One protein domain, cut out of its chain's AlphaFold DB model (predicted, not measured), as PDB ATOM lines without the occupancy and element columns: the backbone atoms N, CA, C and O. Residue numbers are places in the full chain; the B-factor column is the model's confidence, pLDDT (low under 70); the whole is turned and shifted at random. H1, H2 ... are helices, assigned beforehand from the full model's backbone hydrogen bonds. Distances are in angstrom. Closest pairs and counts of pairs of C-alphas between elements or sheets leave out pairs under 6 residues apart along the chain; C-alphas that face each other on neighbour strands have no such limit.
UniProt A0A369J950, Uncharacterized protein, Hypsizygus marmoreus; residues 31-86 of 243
ATOM      1  N   SER A  31     -32.587  -0.647 -22.810       90.00
ATOM      2  CA  SER A  31     -32.268  -1.266 -24.099       90.00
ATOM      3  C   SER A  31     -32.106  -0.243 -25.227       90.00
ATOM      4  O   SER A  31     -31.190  -0.379 -26.034       90.00
ATOM      5  N   ALA A  32     -32.941   0.802 -25.280       87.19
ATOM      6  CA  ALA A  32     -32.810   1.862 -26.282       87.19
ATOM      7  C   ALA A  32     -31.513   2.667 -26.096       87.19
ATOM      8  O   ALA A  32     -30.856   3.001 -27.083       87.19
ATOM      9  N   VAL A  33     -31.106   2.921 -24.847       89.12
ATOM     10  CA  VAL A  33     -29.822   3.575 -24.533       89.12
ATOM     11  C   VAL A  33     -28.644   2.724 -25.015       89.12
ATOM     12  O   VAL A  33     -27.750   3.245 -25.681       89.12
ATOM     13  N   ILE A  34     -28.672   1.412 -24.754       91.81
ATOM     14  CA  ILE A  34     -27.632   0.474 -25.210       91.81
ATOM     15  C   ILE A  34     -27.572   0.425 -26.743       91.81
ATOM     16  O   ILE A  34     -26.494   0.563 -27.316       91.81
ATOM     17  N   LEU A  35     -28.717   0.287 -27.422       89.75
ATOM     18  CA  LEU A  35     -28.770   0.264 -28.888       89.75
ATOM     19  C   LEU A  35     -28.222   1.559 -29.494       89.75
ATOM     20  O   LEU A  35     -27.426   1.517 -30.430       89.75
ATOM     21  N   ARG A  36     -28.589   2.716 -28.931       88.50
ATOM     22  CA  ARG A  36     -28.071   4.015 -29.373       88.50
ATOM     23  C   ARG A  36     -26.560   4.110 -29.192       88.50
ATOM     24  O   ARG A  36     -25.879   4.600 -30.093       88.50
ATOM     25  N   TYR A  37     -26.038   3.649 -28.056       91.44
ATOM     26  CA  TYR A  37     -24.600   3.606 -27.808       91.44
ATOM     27  C   TYR A  37     -23.888   2.742 -28.856       91.44
ATOM     28  O   TYR A  37     -22.929   3.211 -29.466       91.44
ATOM     29  N   ILE A  38     -24.398   1.537 -29.133       93.56
ATOM     30  CA  ILE A  38     -23.844   0.641 -30.157       93.56
ATOM     31  C   ILE A  38     -23.836   1.331 -31.526       93.56
ATOM     32  O   ILE A  38     -22.787   1.394 -32.161       93.56
ATOM     33  N   PHE A  39     -24.960   1.901 -31.966       89.88
ATOM     34  CA  PHE A  39     -25.048   2.541 -33.285       89.88
ATOM     35  C   PHE A  39     -24.202   3.811 -33.416       89.88
ATOM     36  O   PHE A  39     -23.772   4.138 -34.517       89.88
ATOM     37  N   THR A  40     -23.943   4.515 -32.314       90.69
ATOM     38  CA  THR A  40     -23.104   5.724 -32.312       90.69
ATOM     39  C   THR A  40     -21.613   5.381 -32.342       90.69
ATOM     40  O   THR A  40     -20.833   6.110 -32.945       90.69
ATOM     41  N   ASN A  41     -21.213   4.275 -31.705       94.19
ATOM     42  CA  ASN A  41     -19.804   3.907 -31.520       94.19
ATOM     43  C   ASN A  41     -19.323   2.780 -32.451       94.19
ATOM     44  O   ASN A  41     -18.151   2.420 -32.410       94.19
ATOM     45  N   THR A  42     -20.197   2.219 -33.292       95.06
ATOM     46  CA  THR A  42     -19.837   1.170 -34.259       95.06
ATOM     47  C   THR A  42     -19.850   1.741 -35.670       95.06
ATOM     48  O   THR A  42     -20.837   2.349 -36.086       95.06
ATOM     49  N   SER A  43     -18.781   1.523 -36.440       93.75
ATOM     50  CA  SER A  43     -18.770   1.932 -37.844       93.75
ATOM     51  C   SER A  43     -19.829   1.158 -38.641       93.75
ATOM     52  O   SER A  43     -20.133  -0.000 -38.347       93.75
ATOM     53  N   ALA A  44     -20.376   1.765 -39.698       87.69
ATOM     54  CA  ALA A  44     -21.347   1.085 -40.559       87.69
ATOM     55  C   ALA A  44     -20.783  -0.219 -41.161       87.69
ATOM     56  O   ALA A  44     -21.518  -1.189 -41.348       87.69
ATOM     57  N   GLN A  45     -19.475  -0.251 -41.436       88.19
ATOM     58  CA  GLN A  45     -18.789  -1.423 -41.973       88.19
ATOM     59  C   GLN A  45     -18.689  -2.547 -40.934       88.19
ATOM     60  O   GLN A  45     -18.999  -3.695 -41.255       88.19
ATOM     61  N   ASP A  46     -18.308  -2.233 -39.695       91.25
ATOM     62  CA  ASP A  46     -18.189  -3.230 -38.623       91.25
ATOM     63  C   ASP A  46     -19.554  -3.773 -38.210       91.25
ATOM     64  O   ASP A  46     -19.706  -4.979 -37.988       91.25
ATOM     65  N   LEU A  47     -20.566  -2.901 -38.180       90.44
ATOM     66  CA  LEU A  47     -21.948  -3.290 -37.943       90.44
ATOM     67  C   LEU A  47     -22.422  -4.259 -39.033       90.44
ATOM     68  O   LEU A  47     -22.920  -5.335 -38.713       90.44
ATOM     69  N   TYR A  48     -22.190  -3.935 -40.310       87.38
ATOM     70  CA  TYR A  48     -22.507  -4.825 -41.430       87.38
ATOM     71  C   TYR A  48     -21.807  -6.187 -41.308       87.38
ATOM     72  O   TYR A  48     -22.459  -7.226 -41.422       87.38
ATOM     73  N   ILE A  49     -20.495  -6.201 -41.046       88.38
ATOM     74  CA  ILE A  49     -19.720  -7.443 -40.894       88.38
ATOM     75  C   ILE A  49     -20.280  -8.285 -39.742       88.38
ATOM     76  O   ILE A  49     -20.461  -9.494 -39.899       88.38
ATOM     77  N   SER A  50     -20.574  -7.660 -38.603       91.94
ATOM     78  CA  SER A  50     -21.072  -8.339 -37.404       91.94
ATOM     79  C   SER A  50     -22.478  -8.899 -37.607       91.94
ATOM     80  O   SER A  50     -22.718 -10.068 -37.310       91.94
ATOM     81  N   MET A  51     -23.389  -8.116 -38.194       90.62
ATOM     82  CA  MET A  51     -24.750  -8.563 -38.503       90.62
ATOM     83  C   MET A  51     -24.756  -9.691 -39.536       90.62
ATOM     84  O   MET A  51     -25.476 -10.670 -39.363       90.62
ATOM     85  N   ARG A  52     -23.909  -9.614 -40.571       87.94
ATOM     86  CA  ARG A  52     -23.762 -10.690 -41.561       87.94
ATOM     87  C   ARG A  52     -23.250 -11.983 -40.924       87.94
ATOM     88  O   ARG A  52     -23.750 -13.058 -41.239       87.94
ATOM     89  N   LYS A  53     -22.262 -11.893 -40.026       90.69
ATOM     90  CA  LYS A  53     -21.771 -13.057 -39.270       90.69
ATOM     91  C   LYS A  53     -22.861 -13.643 -38.375       90.69
ATOM     92  O   LYS A  53     -23.009 -14.860 -38.344       90.69
ATOM     93  N   ALA A  54     -23.624 -12.802 -37.678       91.19
ATOM     94  CA  ALA A  54     -24.730 -13.249 -36.839       91.19
ATOM     95  C   ALA A  54     -25.811 -13.960 -37.669       91.19
ATOM     96  O   ALA A  54     -26.209 -15.061 -37.312       91.19
ATOM     97  N   ALA A  55     -26.203 -13.399 -38.816       89.19
ATOM     98  CA  ALA A  55     -27.217 -13.975 -39.702       89.19
ATOM     99  C   ALA A  55     -26.895 -15.410 -40.164       89.19
ATOM    100  O   ALA A  55     -27.804 -16.209 -40.353       89.19
ATOM    101  N   ASN A  56     -25.613 -15.767 -40.286       89.19
ATOM    102  CA  ASN A  56     -25.194 -17.125 -40.649       89.19
ATOM    103  C   ASN A  56     -25.272 -18.140 -39.491       89.19
ATOM    104  O   ASN A  56     -25.110 -19.331 -39.733       89.19
ATOM    105  N   ASN A  57     -25.457 -17.685 -38.248       93.00
ATOM    106  CA  ASN A  57     -25.390 -18.518 -37.040       93.00
ATOM    107  C   ASN A  57     -26.678 -18.482 -36.197       93.00
ATOM    108  O   ASN A  57     -26.725 -19.092 -35.129       93.00
ATOM    109  N   ILE A  58     -27.710 -17.753 -36.628       94.75
ATOM    110  CA  ILE A  58     -28.994 -17.688 -35.920       94.75
ATOM    111  C   ILE A  58     -29.908 -18.854 -36.302       94.75
ATOM    112  O   ILE A  58     -29.847 -19.387 -37.408       94.75
ATOM    113  N   THR A  59     -30.783 -19.240 -35.375       95.25
ATOM    114  CA  THR A  59     -31.840 -20.220 -35.643       95.25
ATOM    115  C   THR A  59     -32.921 -19.613 -36.549       95.25
ATOM    116  O   THR A  59     -33.089 -18.389 -36.548       95.25
ATOM    117  N   PRO A  60     -33.700 -20.436 -37.278       93.75
ATOM    118  CA  PRO A  60     -34.778 -19.941 -38.139       93.75
ATOM    119  C   PRO A  60     -35.772 -19.016 -37.417       93.75
ATOM    120  O   PRO A  60     -36.043 -17.920 -37.885       93.75
ATOM    121  N   ASP A  61     -36.214 -19.386 -36.214       95.06
ATOM    122  CA  ASP A  61     -37.157 -18.584 -35.418       95.06
ATOM    123  C   ASP A  61     -36.583 -17.216 -34.979       95.06
ATOM    124  O   ASP A  61     -37.288 -16.207 -34.920       95.06
ATOM    125  N   VAL A  62     -35.277 -17.140 -34.697       92.88
ATOM    126  CA  VAL A  62     -34.610 -15.857 -34.423       92.88
ATOM    127  C   VAL A  62     -34.488 -15.031 -35.705       92.88
ATOM    128  O   VAL A  62     -34.672 -13.814 -35.656       92.88
ATOM    129  N   ALA A  63     -34.223 -15.671 -36.847       92.88
ATOM    130  CA  ALA A  63     -34.163 -15.008 -38.147       92.88
ATOM    131  C   ALA A  63     -35.515 -14.407 -38.551       92.88
ATOM    132  O   ALA A  63     -35.556 -13.246 -38.956       92.88
ATOM    133  N   ASP A  64     -36.611 -15.141 -38.360       94.12
ATOM    134  CA  ASP A  64     -37.964 -14.673 -38.670       94.12
ATOM    135  C   ASP A  64     -38.344 -13.464 -37.810       94.12
ATOM    136  O   ASP A  64     -38.760 -12.428 -38.330       94.12
ATOM    137  N   ARG A  65     -38.106 -13.533 -36.493       94.62
ATOM    138  CA  ARG A  65     -38.345 -12.394 -35.589       94.62
ATOM    139  C   ARG A  65     -37.495 -11.182 -35.951       94.62
ATOM    140  O   ARG A  65     -37.972 -10.049 -35.897       94.62
ATOM    141  N   PHE A  66     -36.242 -11.406 -36.332       93.06
ATOM    142  CA  PHE A  66     -35.361 -10.333 -36.765       93.06
ATOM    143  C   PHE A  66     -35.841  -9.692 -38.077       93.06
ATOM    144  O   PHE A  66     -35.868  -8.464 -38.184       93.06
ATOM    145  N   LEU A  67     -36.293 -10.494 -39.044       94.19
ATOM    146  CA  LEU A  67     -36.879 -10.007 -40.291       94.19
ATOM    147  C   LEU A  67     -38.156  -9.188 -40.042       94.19
ATOM    148  O   LEU A  67     -38.313  -8.127 -40.644       94.19
ATOM    149  N   GLU A  68     -39.031  -9.615 -39.130       94.38
ATOM    150  CA  GLU A  68     -40.218  -8.840 -38.741       94.38
ATOM    151  C   GLU A  68     -39.848  -7.475 -38.138       94.38
ATOM    152  O   GLU A  68     -40.437  -6.455 -38.502       94.38
ATOM    153  N   CYS A  69     -38.801  -7.404 -37.309       93.50
ATOM    154  CA  CYS A  69     -38.270  -6.125 -36.824       93.50
ATOM    155  C   CYS A  69     -37.759  -5.229 -37.972       93.50
ATOM    156  O   CYS A  69     -37.991  -4.015 -37.975       93.50
ATOM    157  N   LEU A  70     -37.084  -5.802 -38.975       93.12
ATOM    158  CA  LEU A  70     -36.622  -5.051 -40.149       93.12
ATOM    159  C   LEU A  70     -37.785  -4.561 -41.024       93.12
ATOM    160  O   LEU A  70     -37.711  -3.459 -41.569       93.12
ATOM    161  N   LYS A  71     -38.869  -5.337 -41.142       93.25
ATOM    162  CA  LYS A  71     -40.098  -4.911 -41.832       93.25
ATOM    163  C   LYS A  71     -40.781  -3.770 -41.082       93.25
ATOM    164  O   LYS A  71     -41.105  -2.750 -41.687       93.25
ATOM    165  N   ALA A  72     -40.934  -3.897 -39.762       92.75
ATOM    166  CA  ALA A  72     -41.576  -2.889 -38.914       92.75
ATOM    167  C   ALA A  72     -40.841  -1.536 -38.919       92.75
ATOM    168  O   ALA A  72     -41.462  -0.487 -38.757       92.75
ATOM    169  N   THR A  73     -39.523  -1.548 -39.133       90.31
ATOM    170  CA  THR A  73     -38.694  -0.336 -39.261       90.31
ATOM    171  C   THR A  73     -38.630   0.221 -40.685       90.31
ATOM    172  O   THR A  73     -38.039   1.276 -40.899       90.31
ATOM    173  N   GLY A  74     -39.227  -0.462 -41.669       91.06
ATOM    174  CA  GLY A  74     -39.187  -0.072 -43.079       91.06
ATOM    175  C   GLY A  74     -37.854  -0.352 -43.781       91.06
ATOM    176  O   GLY A  74     -37.683   0.045 -44.930       91.06
ATOM    177  N   ILE A  75     -36.917  -1.042 -43.120       88.88
ATOM    178  CA  ILE A  75     -35.628  -1.432 -43.708       88.88
ATOM    179  C   ILE A  75     -35.831  -2.579 -44.705       88.88
ATOM    180  O   ILE A  75     -35.331  -2.526 -45.828       88.88
ATOM    181  N   ALA A  76     -36.584  -3.609 -44.311       92.62
ATOM    182  CA  ALA A  76     -36.976  -4.709 -45.189       92.62
ATOM    183  C   ALA A  76     -38.331  -4.394 -45.831       92.62
ATOM    184  O   ALA A  76     -39.384  -4.790 -45.331       92.62
ATOM    185  N   THR A  77     -38.311  -3.646 -46.932       92.44
ATOM    186  CA  THR A  77     -39.534  -3.363 -47.695       92.44
ATOM    187  C   THR A  77     -40.037  -4.626 -48.409       92.44
ATOM    188  O   THR A  77     -39.241  -5.538 -48.661       92.44
ATOM    189  N   PRO A  78     -41.323  -4.692 -48.810       90.62
ATOM    190  CA  PRO A  78     -41.839  -5.815 -49.595       90.62
ATOM    191  C   PRO A  78     -40.987  -6.122 -50.833       90.62
ATOM    192  O   PRO A  78     -40.677  -7.275 -51.091       90.62
ATOM    193  N   GLN A  79     -40.492  -5.091 -51.525       86.75
ATOM    194  CA  GLN A  79     -39.645  -5.264 -52.708       86.75
ATOM    195  C   GLN A  79     -38.303  -5.935 -52.393       86.75
ATOM    196  O   GLN A  79     -37.802  -6.694 -53.216       86.75
ATOM    197  N   VAL A  80     -37.706  -5.651 -51.228       88.19
ATOM    198  CA  VAL A  80     -36.457  -6.301 -50.796       88.19
ATOM    199  C   VAL A  80     -36.707  -7.779 -50.499       88.19
ATOM    200  O   VAL A  80     -35.896  -8.619 -50.876       88.19
ATOM    201  N   VAL A  81     -37.835  -8.099 -49.861       91.50
ATOM    202  CA  VAL A  81     -38.228  -9.485 -49.569       91.50
ATOM    203  C   VAL A  81     -38.503 -10.252 -50.862       91.50
ATOM    204  O   VAL A  81     -37.940 -11.326 -51.056       91.50
ATOM    205  N   ASP A  82     -39.284  -9.674 -51.777       90.50
ATOM    206  CA  ASP A  82     -39.580 -10.274 -53.081       90.50
ATOM    207  C   ASP A  82     -38.293 -10.525 -53.878       90.50
ATOM    208  O   ASP A  82     -38.094 -11.609 -54.417       90.50
ATOM    209  N   ALA A  83     -37.375  -9.551 -53.902       85.00
ATOM    210  CA  ALA A  83     -36.077  -9.680 -54.560       85.00
ATOM    211  C   ALA A  83     -35.203 -10.787 -53.942       85.00
ATOM    212  O   ALA A  83     -34.539 -11.523 -54.667       85.00
ATOM    213  N   ALA A  84     -35.208 -10.929 -52.615       90.69
ATOM    214  CA  ALA A  84     -34.446 -11.969 -51.925       90.69
ATOM    215  C   ALA A  84     -35.011 -13.383 -52.153       90.69
ATOM    216  O   ALA A  84     -34.265 -14.356 -52.063       90.69
ATOM    217  N   LEU A  85     -36.310 -13.504 -52.441       92.75
ATOM    218  CA  LEU A  85     -36.978 -14.781 -52.704       92.75
ATOM    219  C   LEU A  85     -37.071 -15.125 -54.196       92.75
ATOM    220  O   LEU A  85     -37.361 -16.273 -54.524       92.75
ATOM    221  N   ASP A  86     -36.823 -14.168 -55.092       87.38
ATOM    222  CA  ASP A  86     -36.886 -14.355 -56.540       87.38
ATOM    223  C   ASP A  86     -35.728 -15.245 -57.049       87.38
ATOM    224  O   ASP A  86     -34.568 -14.816 -57.054       87.38
TER     225      ASP A  86
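AT A GLANCE: This is residues 31 to 86 of the 243 residues of an uncharacterized protein of Hypsizygus marmoreus (UniProt A0A369J950). Four helices follow one another as an open, loose zigzag with few contacts: H2 and H3 make a V that closes near the link between them, while H1 and H4 lie at opposite ends of the long axis. Residues 31 to 37 of H1 stick out, and much of H2 also stands free. The printed part has 56 residues with four named helices, H1 to H4 in chain order, and no named strand; the class is all helix. It is loose, with a radius of gyration of the C-alphas of 12.8 A, and only just elongated, spanning 35 by 23 by 21 A.

HOW THE PARTS SIT: H1, residues 31 to 41, and H2, residues 44 to 55, are only just apart, their closest C-alphas being 8.1 A from each other. H2 and H3, residues 60 to 72, are close but not clearly touching; their closest C-alphas, those of Ala 55 and Ala 63, are 7.2 A apart. These two helices run opposite ways at a steep tilt of 40 degrees. H3 and H4, residues 78 to 85, are only just apart at 8.0 A. H1 is apart from H3 and H4, and H2 is apart from H4. In all four helices every O i to N i+4 pair is within hydrogen-bond range.

IN THESE COORDINATES: H1 begins at C-alpha 31, (-32.268, -1.266, -24.099), and is 15.4 A long from first to last C-alpha. H2 measures 16.2 A. H3, the longest helix, measures 18.4 A and begins at C-alpha 60, (-34.778, -19.941, -38.139). H4 measures 10.7 A and ends at C-alpha 85, (-36.978, -14.781, -52.704).

THE WHOLE: The two C-alphas farthest apart, those of Val 33 and Asp 86, are 37.4 A from each other. The printed part has no cut, and its three links between helices are tight. The mean pLDDT of the printed part is 91.2, and no printed residue is under 70.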